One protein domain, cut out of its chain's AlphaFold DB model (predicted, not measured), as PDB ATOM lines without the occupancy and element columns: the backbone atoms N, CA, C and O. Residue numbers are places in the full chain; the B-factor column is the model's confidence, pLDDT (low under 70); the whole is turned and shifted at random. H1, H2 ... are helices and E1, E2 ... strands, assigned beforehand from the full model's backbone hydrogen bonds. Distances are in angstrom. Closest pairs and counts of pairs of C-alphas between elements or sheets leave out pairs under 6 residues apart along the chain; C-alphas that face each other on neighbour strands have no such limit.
ATOM      1  N   VAL A 256     203.298 241.274 173.723       90.94
ATOM      2  CA  VAL A 256     204.321 241.420 174.763       90.94
ATOM      3  C   VAL A 256     204.100 242.678 175.608       90.94
ATOM      4  O   VAL A 256     204.251 242.617 176.826       90.94
ATOM      5  N   ASP A 257     203.669 243.793 175.019       86.44
ATOM      6  CA  ASP A 257     203.337 245.008 175.772       86.44
ATOM      7  C   ASP A 257     202.138 244.809 176.712       86.44
ATOM      8  O   ASP A 257     202.183 245.279 177.848       86.44
ATOM      9  N   MET A 258     201.126 244.034 176.305       84.38
ATOM     10  CA  MET A 258     199.997 243.689 177.174       84.38
ATOM     11  C   MET A 258     200.418 242.764 178.319       84.38
ATOM     12  O   MET A 258     200.074 243.004 179.475       84.38
ATOM     13  N   ARG A 259     201.195 241.714 178.020       85.69
ATOM     14  CA  ARG A 259     201.607 240.707 179.015       85.69
ATOM     15  C   ARG A 259     202.459 241.291 180.141       85.69
ATOM     16  O   ARG A 259     202.405 240.803 181.267       85.69
ATOM     17  N   PHE A 260     203.257 242.308 179.833       85.50
ATOM     18  CA  PHE A 260     204.175 242.953 180.773       85.50
ATOM     19  C   PHE A 260     203.773 244.401 181.092       85.50
ATOM     20  O   PHE A 260     204.610 245.196 181.532       85.50
ATOM     21  N   ALA A 261     202.504 244.756 180.877       80.62
ATOM     22  CA  ALA A 261     201.991 246.088 181.161       80.62
ATOM     23  C   ALA A 261     202.276 246.486 182.621       80.62
ATOM     24  O   ALA A 261     202.007 245.728 183.553       80.62
ATOM     25  N   GLY A 262     202.862 247.670 182.818       75.62
ATOM     26  CA  GLY A 262     203.209 248.194 184.144       75.62
ATOM     27  C   GLY A 262     204.401 247.523 184.839       75.62
ATOM     28  O   GLY A 262     204.726 247.914 185.953       75.62
ATOM     29  N   MET A 263     205.075 246.545 184.217       80.25
ATOM     30  CA  MET A 263     206.250 245.888 184.820       80.25
ATOM     31  C   MET A 263     207.567 246.643 184.605       80.25
ATOM     32  O   MET A 263     208.568 246.316 185.242       80.25
ATOM     33  N   PHE A 264     207.593 247.619 183.697       78.06
ATOM     34  CA  PHE A 264     208.783 248.403 183.386       78.06
ATOM     35  C   PHE A 264     208.493 249.893 183.538       78.06
ATOM     36  O   PHE A 264     207.482 250.381 183.031       78.06
ATOM     37  N   GLU A 265     209.404 250.603 184.199       70.38
ATOM     38  CA  GLU A 265     209.306 252.050 184.377       70.38
ATOM     39  C   GLU A 265     209.411 252.779 183.030       70.38
ATOM     40  O   GLU A 265     210.289 252.441 182.229       70.38
ATOM     41  N   PRO A 266     208.563 253.787 182.762       69.25
ATOM     42  CA  PRO A 266     208.682 254.602 181.563       69.25
ATOM     43  C   PRO A 266     210.054 255.281 181.502       69.25
ATOM     44  O   PRO A 266     210.500 255.904 182.465       69.25
ATOM     45  N   PRO A 276     211.259 251.953 174.028       86.88
ATOM     46  CA  PRO A 276     210.476 251.157 174.964       86.88
ATOM     47  C   PRO A 276     211.373 250.263 175.842       86.88
ATOM     48  O   PRO A 276     212.137 249.444 175.319       86.88
ATOM     49  N   PRO A 277     211.267 250.336 177.183       87.75
ATOM     50  CA  PRO A 277     212.076 249.514 178.091       87.75
ATOM     51  C   PRO A 277     211.930 248.010 177.828       87.75
ATOM     52  O   PRO A 277     212.899 247.252 177.855       87.75
ATOM     53  N   ILE A 278     210.715 247.580 177.492       89.75
ATOM     54  CA  ILE A 278     210.428 246.193 177.137       89.75
ATOM     55  C   ILE A 278     211.123 245.759 175.837       89.75
ATOM     56  O   ILE A 278     211.599 244.630 175.751       89.75
ATOM     57  N   ALA A 279     211.269 246.660 174.859       91.94
ATOM     58  CA  ALA A 279     212.025 246.389 173.639       91.94
ATOM     59  C   ALA A 279     213.512 246.194 173.945       91.94
ATOM     60  O   ALA A 279     214.126 245.278 173.404       91.94
ATOM     61  N   THR A 280     214.057 246.972 174.886       89.88
ATOM     62  CA  THR A 280     215.430 246.784 175.388       89.88
ATOM     63  C   THR A 280     215.600 245.390 175.982       89.88
ATOM     64  O   THR A 280     216.551 244.686 175.655       89.88
ATOM     65  N   ARG A 281     214.645 244.947 176.811       89.94
ATOM     66  CA  ARG A 281     214.707 243.643 177.489       89.94
ATOM     67  C   ARG A 281     214.773 242.465 176.518       89.94
ATOM     68  O   ARG A 281     215.470 241.493 176.793       89.94
ATOM     69  N   PHE A 282     214.052 242.557 175.405       94.19
ATOM     70  CA  PHE A 282     214.008 241.523 174.372       94.19
ATOM     71  C   PHE A 282     214.954 241.775 173.202       94.19
ATOM     72  O   PHE A 282     214.954 240.988 172.261       94.19
ATOM     73  N   HIS A 283     215.748 242.848 173.240       93.00
ATOM     74  CA  HIS A 283     216.573 243.274 172.111       93.00
ATOM     75  C   HIS A 283     215.769 243.410 170.805       93.00
ATOM     76  O   HIS A 283     216.274 243.134 169.718       93.00
ATOM     77  N   ALA A 284     214.493 243.777 170.927       95.25
ATOM     78  CA  ALA A 284     213.604 243.974 169.798       95.25
ATOM     79  C   ALA A 284     213.927 245.318 169.156       95.25
ATOM     80  O   ALA A 284     214.014 246.300 169.879       95.25
ATOM     81  N   GLU A 285     214.050 245.354 167.834       94.94
ATOM     82  CA  GLU A 285     214.307 246.543 167.013       94.94
ATOM     83  C   GLU A 285     213.319 246.569 165.848       94.94
ATOM     84  O   GLU A 285     212.725 245.541 165.504       94.94
ATOM     85  N   GLY A 286     213.159 247.708 165.179       93.88
ATOM     86  CA  GLY A 286     212.334 247.728 163.983       93.88
ATOM     87  C   GLY A 286     211.949 249.095 163.463       93.88
ATOM     88  O   GLY A 286     212.558 250.109 163.781       93.88
ATOM     89  N   ALA A 287     210.920 249.116 162.628       92.56
ATOM     90  CA  ALA A 287     210.311 250.336 162.137       92.56
ATOM     91  C   ALA A 287     208.787 250.228 162.138       92.56
ATOM     92  O   ALA A 287     208.232 249.192 161.762       92.56
ATOM     93  N   THR A 288     208.138 251.335 162.488       91.69
ATOM     94  CA  THR A 288     206.691 251.517 162.366       91.69
ATOM     95  C   THR A 288     206.435 252.629 161.355       91.69
ATOM     96  O   THR A 288     206.928 253.752 161.506       91.69
ATOM     97  N   VAL A 289     205.671 252.313 160.312       89.75
ATOM     98  CA  VAL A 289     205.210 253.268 159.298       89.75
ATOM     99  C   VAL A 289     203.752 253.577 159.576       89.75
ATOM    100  O   VAL A 289     202.949 252.674 159.815       89.75
ATOM    101  N   GLY A 290     203.384 254.850 159.511       88.12
ATOM    102  CA  GLY A 290     202.000 255.246 159.692       88.12
ATOM    103  C   GLY A 290     201.629 256.527 158.970       88.12
ATOM    104  O   GLY A 290     202.419 257.157 158.261       88.12
ATOM    105  N   GLN A 291     200.364 256.885 159.133       87.62
ATOM    106  CA  GLN A 291     199.759 258.057 158.519       87.62
ATOM    107  C   GLN A 291     198.768 258.707 159.479       87.62
ATOM    108  O   GLN A 291     198.176 258.035 160.322       87.62
ATOM    109  N   VAL A 292     198.556 260.010 159.315       82.75
ATOM    110  CA  VAL A 292     197.513 260.759 160.014       82.75
ATOM    111  C   VAL A 292     196.443 261.154 159.005       82.75
ATOM    112  O   VAL A 292     196.704 261.898 158.060       82.75
ATOM    113  N   LYS A 293     195.216 260.667 159.206       79.50
ATOM    114  CA  LYS A 293     194.033 261.041 158.420       79.50
ATOM    115  C   LYS A 293     192.957 261.559 159.359       79.50
ATOM    116  O   LYS A 293     192.666 260.922 160.361       79.50
ATOM    117  N   LEU A 294     192.368 262.715 159.039       72.81
ATOM    118  CA  LEU A 294     191.295 263.330 159.838       72.81
ATOM    119  C   LEU A 294     191.638 263.429 161.342       72.81
ATOM    120  O   LEU A 294     190.797 263.171 162.192       72.81
ATOM    121  N   GLN A 295     192.888 263.795 161.660       69.81
ATOM    122  CA  GLN A 295     193.439 263.881 163.027       69.81
ATOM    123  C   GLN A 295     193.596 262.539 163.773       69.81
ATOM    124  O   GLN A 295     194.030 262.529 164.923       69.81
ATOM    125  N   GLN A 296     193.334 261.404 163.124       74.94
ATOM    126  CA  GLN A 296     193.599 260.075 163.667       74.94
ATOM    127  C   GLN A 296     194.888 259.509 163.061       74.94
ATOM    128  O   GLN A 296     195.028 259.426 161.840       74.94
ATOM    129  N   ALA A 297     195.840 259.145 163.920       81.56
ATOM    130  CA  ALA A 297     197.055 258.454 163.514       81.56
ATOM    131  C   ALA A 297     196.793 256.944 163.472       81.56
ATOM    132  O   ALA A 297     196.164 256.408 164.382       81.56
ATOM    133  N   SER A 298     197.282 256.268 162.435       85.12
ATOM    134  CA  SER A 298     197.194 254.814 162.301       85.12
ATOM    135  C   SER A 298     198.506 254.233 161.785       85.12
ATOM    136  O   SER A 298     199.228 254.877 161.017       85.12
ATOM    137  N   VAL A 299     198.793 252.995 162.177       87.69
ATOM    138  CA  VAL A 299     199.908 252.208 161.635       87.69
ATOM    139  C   VAL A 299     199.483 251.572 160.312       87.69
ATOM    140  O   VAL A 299     198.330 251.169 160.176       87.69
ATOM    141  N   VAL A 300     200.402 251.537 159.348       86.12
ATOM    142  CA  VAL A 300     200.226 250.962 157.998       86.12
ATOM    143  C   VAL A 300     201.218 249.825 157.744       86.12
ATOM    144  O   VAL A 300     200.972 248.911 156.969       86.12
ATOM    145  N   GLU A 301     202.392 249.870 158.373       89.00
ATOM    146  CA  GLU A 301     203.383 248.811 158.213       89.00
ATOM    147  C   GLU A 301     204.246 248.696 159.464       89.00
ATOM    148  O   GLU A 301     204.524 249.685 160.150       89.00
ATOM    149  N   ARG A 302     204.688 247.469 159.739       91.94
ATOM    150  CA  ARG A 302     205.604 247.135 160.824       91.94
ATOM    151  C   ARG A 302     206.702 246.241 160.278       91.94
ATOM    152  O   ARG A 302     206.426 245.228 159.638       91.94
ATOM    153  N   LYS A 303     207.946 246.585 160.582       93.44
ATOM    154  CA  LYS A 303     209.104 245.736 160.308       93.44
ATOM    155  C   LYS A 303     209.877 245.550 161.597       93.44
ATOM    156  O   LYS A 303     210.709 246.385 161.927       93.44
ATOM    157  N   ILE A 304     209.563 244.482 162.323       95.00
ATOM    158  CA  ILE A 304     210.137 244.192 163.639       95.00
ATOM    159  C   ILE A 304     211.084 242.997 163.539       95.00
ATOM    160  O   ILE A 304     210.822 242.037 162.812       95.00
ATOM    161  N   THR A 305     212.173 243.055 164.292       95.69
ATOM    162  CA  THR A 305     213.164 241.990 164.441       95.69
ATOM    163  C   THR A 305     213.418 241.757 165.919       95.69
ATOM    164  O   THR A 305     213.603 242.706 166.673       95.69
ATOM    165  N   VAL A 306     213.424 240.489 166.333       96.88
ATOM    166  CA  VAL A 306     213.625 240.092 167.731       96.88
ATOM    167  C   VAL A 306     214.515 238.849 167.766       96.88
ATOM    168  O   VAL A 306     214.216 237.873 167.066       96.88
ATOM    169  N   PRO A 307     215.601 238.838 168.556       95.81
ATOM    170  CA  PRO A 307     216.363 237.625 168.828       95.81
ATOM    171  C   PRO A 307     215.477 236.453 169.272       95.81
ATOM    172  O   PRO A 307     214.465 236.636 169.941       95.81
ATOM    173  N   GLY A 308     215.841 235.237 168.859       95.31
ATOM    174  CA  GLY A 308     215.048 234.023 169.077       95.31
ATOM    175  C   GLY A 308     213.923 233.767 168.071       95.31
ATOM    176  O   GLY A 308     213.443 232.639 167.981       95.31
ATOM    177  N   ILE A 309     213.527 234.756 167.261       96.06
ATOM    178  CA  ILE A 309     212.488 234.593 166.233       96.06
ATOM    179  C   ILE A 309     213.133 234.638 164.844       96.06
ATOM    180  O   ILE A 309     213.722 235.644 164.451       96.06
ATOM    181  N   ARG A 310     213.055 233.531 164.091       90.31
ATOM    182  CA  ARG A 310     213.683 233.388 162.760       90.31
ATOM    183  C   ARG A 310     212.741 232.699 161.788       90.31
ATOM    184  O   ARG A 310     212.066 231.746 162.155       90.31
ATOM    185  N   GLY A 311     212.710 233.182 160.547       88.50
ATOM    186  CA  GLY A 311     211.906 232.589 159.469       88.50
ATOM    187  C   GLY A 311     210.388 232.759 159.613       88.50
ATOM    188  O   GLY A 311     209.649 232.247 158.780       88.50
ATOM    189  N   VAL A 312     209.918 233.482 160.634       92.44
ATOM    190  CA  VAL A 312     208.500 233.768 160.889       92.44
ATOM    191  C   VAL A 312     208.324 235.213 161.357       92.44
ATOM    192  O   VAL A 312     209.272 235.833 161.844       92.44
ATOM    193  N   ARG A 313     207.108 235.757 161.223       93.25
ATOM    194  CA  ARG A 313     206.782 237.113 161.688       93.25
ATOM    195  C   ARG A 313     206.760 237.155 163.229       93.25
ATOM    196  O   ARG A 313     206.201 236.231 163.829       93.25
ATOM    197  N   PRO A 314     207.340 238.179 163.886       95.69
ATOM    198  CA  PRO A 314     207.350 238.305 165.345       95.69
ATOM    199  C   PRO A 314     206.026 238.888 165.864       95.69
ATOM    200  O   PRO A 314     206.003 239.953 166.475       95.69
ATOM    201  N   VAL A 315     204.923 238.185 165.601       95.06
ATOM    202  CA  VAL A 315     203.537 238.557 165.924       95.06
ATOM    203  C   VAL A 315     203.368 239.112 167.339       95.06
ATOM    204  O   VAL A 315     202.726 240.143 167.517       95.06
ATOM    205  N   ALA A 316     203.977 238.482 168.349       95.12
ATOM    206  CA  ALA A 316     203.845 238.931 169.740       95.12
ATOM    207  C   ALA A 316     204.420 240.342 169.994       95.12
ATOM    208  O   ALA A 316     204.072 240.980 170.986       95.12
ATOM    209  N   PHE A 317     205.306 240.819 169.118       95.88
ATOM    210  CA  PHE A 317     206.069 242.059 169.254       95.88
ATOM    211  C   PHE A 317     205.680 243.122 168.222       95.88
ATOM    212  O   PHE A 317     206.272 244.198 168.214       95.88
ATOM    213  N   GLU A 318     204.715 242.852 167.338       92.69
ATOM    214  CA  GLU A 318     204.371 243.778 166.252       92.69
ATOM    215  C   GLU A 318     203.922 245.149 166.797       92.69
ATOM    216  O   GLU A 318     204.329 246.180 166.270       92.69
ATOM    217  N   THR A 319     203.186 245.187 167.909       90.25
ATOM    218  CA  THR A 319     202.640 246.425 168.498       90.25
ATOM    219  C   THR A 319     203.610 247.212 169.378       90.25
ATOM    220  O   THR A 319     203.275 248.307 169.830       90.25
ATOM    221  N   LEU A 320     204.819 246.693 169.616       91.38
ATOM    222  CA  LEU A 320     205.746 247.171 170.651       91.38
ATOM    223  C   LEU A 320     206.092 248.663 170.544       91.38
ATOM    224  O   LEU A 320     206.318 249.333 171.550       91.38
ATOM    225  N   PHE A 321     206.135 249.170 169.314       91.44
ATOM    226  CA  PHE A 321     206.528 250.540 169.006       91.44
ATOM    227  C   PHE A 321     205.361 251.420 168.542       91.44
ATOM    228  O   PHE A 321     205.561 252.605 168.271       91.44
ATOM    229  N   ASP A 322     204.143 250.884 168.452       89.38
ATOM    230  CA  ASP A 322     203.019 251.584 167.829       89.38
ATOM    231  C   ASP A 322     202.607 252.814 168.637       89.38
ATOM    232  O   ASP A 322     202.650 253.929 168.124       89.38
ATOM    233  N   ALA A 323     202.274 252.642 169.918       86.19
ATOM    234  CA  ALA A 323     201.832 253.737 170.782       86.19
ATOM    235  C   ALA A 323     202.819 254.926 170.844       86.19
ATOM    236  O   ALA A 323     202.381 256.056 170.599       86.19
ATOM    237  N   PRO A 324     204.132 254.736 171.113       86.62
ATOM    238  CA  PRO A 324     205.070 255.857 171.130       86.62
ATOM    239  C   PRO A 324     205.257 256.487 169.742       86.62
ATOM    240  O   PRO A 324     205.371 257.710 169.646       86.62
ATOM    241  N   THR A 325     205.216 255.691 168.666       88.56
ATOM    242  CA  THR A 325     205.297 256.212 167.294       88.56
ATOM    243  C   THR A 325     204.081 257.076 166.951       88.56
ATOM    244  O   THR A 325     204.234 258.201 166.474       88.56
ATOM    245  N   LEU A 326     202.869 256.576 167.212       87.62
ATOM    246  CA  LEU A 326     201.619 257.284 166.933       87.62
ATOM    247  C   LEU A 326     201.527 258.581 167.738       87.62
ATOM    248  O   LEU A 326     201.189 259.622 167.176       87.62
ATOM    249  N   LYS A 327     201.894 258.539 169.026       85.69
ATOM    250  CA  LYS A 327     201.931 259.729 169.881       85.69
ATOM    251  C   LYS A 327     202.893 260.784 169.336       85.69
ATOM    252  O   LYS A 327     202.505 261.939 169.189       85.69
ATOM    253  N   TYR A 328     204.116 260.391 168.981       85.69
ATOM    254  CA  TYR A 328     205.095 261.314 168.406       85.69
ATOM    255  C   TYR A 328     204.602 261.948 167.100       85.69
ATOM    256  O   TYR A 328     204.744 263.157 166.906       85.69
ATOM    257  N   ALA A 329     203.982 261.156 166.222       86.75
ATOM    258  CA  ALA A 329     203.416 261.650 164.975       86.75
ATOM    259  C   ALA A 329     202.268 262.647 165.194       86.75
ATOM    260  O   ALA A 329     202.188 263.641 164.471       86.75
ATOM    261  N   GLN A 330     201.405 262.409 166.186       85.06
ATOM    262  CA  GLN A 330     200.324 263.325 166.563       85.06
ATOM    263  C   GLN A 330     200.868 264.632 167.148       85.06
ATOM    264  O   GLN A 330     200.509 265.705 166.661       85.06
ATOM    265  N   ASP A 331     201.770 264.542 168.128       85.69
ATOM    266  CA  ASP A 331     202.371 265.703 168.795       85.69
ATOM    267  C   ASP A 331     203.166 266.568 167.790       85.69
ATOM    268  O   ASP A 331     203.122 267.798 167.838       85.69
ATOM    269  N   SER A 332     203.813 265.924 166.810       85.25
ATOM    270  CA  SER A 332     204.605 266.574 165.753       85.25
ATOM    271  C   SER A 332     203.813 266.900 164.477       85.25
ATOM    272  O   SER A 332     204.380 267.439 163.527       85.25
ATOM    273  N   LYS A 333     202.511 266.577 164.425       86.44
ATOM    274  CA  LYS A 333     201.613 266.802 163.273       86.44
ATOM    275  C   LYS A 333     202.143 266.242 161.940       86.44
ATOM    276  O   LYS A 333     202.017 266.883 160.895       86.44
ATOM    277  N   LEU A 334     202.723 265.040 161.958       85.19
ATOM    278  CA  LEU A 334     203.297 264.395 160.771       85.19
ATOM    279  C   LEU A 334     202.209 263.670 159.950       85.19
ATOM    280  O   LEU A 334     201.623 262.713 160.449       85.19
ATOM    281  N   PRO A 335     201.938 264.050 158.685       85.81
ATOM    282  CA  PRO A 335     200.865 263.437 157.887       85.81
ATOM    283  C   PRO A 335     201.182 261.999 157.447       85.81
ATOM    284  O   PRO A 335     200.289 261.158 157.352       85.81
ATOM    285  N   LYS A 336     202.458 261.715 157.183       90.38
ATOM    286  CA  LYS A 336     203.031 260.385 156.960       90.38
ATOM    287  C   LYS A 336     204.346 260.337 157.715       90.38
ATOM    288  O   LYS A 336     205.067 261.334 157.736       90.38
ATOM    289  N   PHE A 337     204.650 259.205 158.321       88.88
ATOM    290  CA  PHE A 337     205.848 259.064 159.133       88.88
ATOM    291  C   PHE A 337     206.365 257.634 159.080       88.88
ATOM    292  O   PHE A 337     205.615 256.677 158.889       88.88
ATOM    293  N   GLN A 338     207.666 257.517 159.293       92.19
ATOM    294  CA  GLN A 338     208.342 256.275 159.604       92.19
ATOM    295  C   GLN A 338     209.242 256.565 160.793       92.19
ATOM    296  O   GLN A 338     210.048 257.494 160.740       92.19
ATOM    297  N   LEU A 339     209.099 255.779 161.853       89.50
ATOM    298  CA  LEU A 339     210.007 255.829 162.985       89.50
ATOM    299  C   LEU A 339     210.773 254.517 163.043       89.50
ATOM    300  O   LEU A 339     210.174 253.442 163.002       89.50
ATOM    301  N   VAL A 340     212.098 254.634 163.064       91.62
ATOM    302  CA  VAL A 340     213.032 253.513 163.168       91.62
ATOM    303  C   VAL A 340     213.538 253.471 164.601       91.62
ATOM    304  O   VAL A 340     213.861 254.511 165.165       91.62
ATOM    305  N   TRP A 341     213.592 252.267 165.151       89.94
ATOM    306  CA  TRP A 341     213.918 251.954 166.529       89.94
ATOM    307  C   TRP A 341     215.103 250.996 166.538       89.94
ATOM    308  O   TRP A 341     214.986 249.863 166.058       89.94
ATOM    309  N   LYS A 342     216.235 251.452 167.070       88.56
ATOM    310  CA  LYS A 342     217.449 250.654 167.253       88.56
ATOM    311  C   LYS A 342     217.841 250.600 168.721       88.56
ATOM    312  O   LYS A 342     217.602 251.546 169.461       88.56
ATOM    313  N   LEU A 343     218.538 249.544 169.134       81.75
ATOM    314  CA  LEU A 343     219.051 249.440 170.503       81.75
ATOM    315  C   LEU A 343     220.007 250.577 170.882       81.75
ATOM    316  O   LEU A 343     220.086 250.943 172.051       81.75
ATOM    317  N   GLU A 344     220.701 251.156 169.905       79.00
ATOM    318  CA  GLU A 344     221.562 252.333 170.078       79.00
ATOM    319  C   GLU A 344     220.787 253.550 170.616       79.00
ATOM    320  O   GLU A 344     221.354 254.361 171.343       79.00
ATOM    321  N   ASP A 345     219.473 253.629 170.367       64.06
ATOM    322  CA  ASP A 345     218.597 254.706 170.847       64.06
ATOM    323  C   ASP A 345     218.305 254.623 172.366       64.06
ATOM    324  O   ASP A 345     217.552 255.435 172.906       64.06
ATOM    325  N   THR A 346     218.875 253.639 173.074       56.56
ATOM    326  CA  THR A 346     218.802 253.521 174.544       56.56
ATOM    327  C   THR A 346     219.845 254.370 175.280       56.56
ATOM    328  O   THR A 346     219.754 254.515 176.500       56.56
ATOM    329  N   GLN A 347     220.830 254.929 174.567       38.59
ATOM    330  CA  GLN A 347     221.885 255.768 175.139       38.59
ATOM    331  C   GLN A 347     221.550 257.266 174.962       38.59
ATOM    332  O   GLN A 347     221.036 257.638 173.907       38.59
ATOM    333  N   PRO A 348     221.772 258.112 175.992       39.47
ATOM    334  CA  PRO A 348     221.424 259.536 175.969       39.47
ATOM    335  C   PRO A 348     222.225 260.376 174.970       39.47
ATOM    336  O   PRO A 348     223.405 260.042 174.709       39.47
TER     337      PRO A 348
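AT A GLANCE: This is residues 256 to 266 and 276 to 348 of the 348 residues of an uncharacterized protein of Duganella sp. FT135W (UniProt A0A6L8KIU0). A twisted sheet of three strands has one helix, H3, packed over one face, while the opposite face has no named helix on it. Three short helices gather towards the end of the sheet where E1 begins, with H2 between H1 and H4, and part of the long loop from E2 to H3 swings out beyond that end. The printed part has 84 residues, with four named helices and three named strands in the order H1, H2, E1, E2, H3, E3, H4; the sheet order is E2, E1, E3, all antiparallel, and the class is mixed, helices and strands. The whole is compact, with a radius of gyration of the C-alphas of 13.1 A, and rounded, spanning 38 by 31 by 25 A.

HOW THE PARTS SIT: In the sheet, E1, residues 285 to 293, is the inner strand between the edge strands E2, residues 296 to 305, and E3, residues 336 to 341. E1 and E2 form a hairpin, antiparallel at 162 degrees, with N 287 and O 303 within hydrogen-bond range at 2.8 A. E2 bends by 54 degrees at residue 301. E1 and E3 are antiparallel at 164 degrees, with N 341 and O 286 at 2.8 A. H3, residues 322 to 331, is on one face of this sheet, giving two layers, a helix layer and a sheet layer; its closest C-alphas to E2 are those of Leu 326 and Ala 297, 5.8 A apart. E2, H3 and E3 form a split strand-helix-strand unit, two strands running the same way with E1 between them, and its crossover is left-handed. H2, residues 277 to 282, is only just not on the sheet, with 4 pairs of C-alphas within 10 A. It is close to but not clearly touching H4, residues 343 to 346, where the C-alphas of Thr 280 and Leu 343 are closest at 6.6 A. It is likewise close to but not clearly touching H1, residues 256 to 259, through the C-alphas of Ile 278 and Asp 257, 7.3 A apart. H1 and H3 are apart. Every O i to N i+4 pair is within hydrogen-bond range in H2 and H3; H1 and H4 are too short for such a pair.

IN THESE COORDINATES: E1 is 26.4 A long and starts at C-alpha 285 (214.307, 246.543, 167.013). E2 is 26.7 A, E3 16.8 A and H3 14.2 A. H1 begins at C-alpha 256 (204.321, 241.420, 174.763) and is 5.1 A long, H2 is 9.0 A, and H4, 5.7 A, ends at C-alpha 346 (218.802, 253.521, 174.544).

THE WHOLE: The C-alphas of Leu 294 and Gly 308 are the two farthest apart, 38.8 A. Residues 267 to 275 are not printed, and C-alphas 266 and 276 are 7.7 A apart across the cut. The link from E2 to H3 is long, 16 residues. Mean pLDDT of the printed part is 86.0; it is under 70 at residues 266, 295 and 345 to 348.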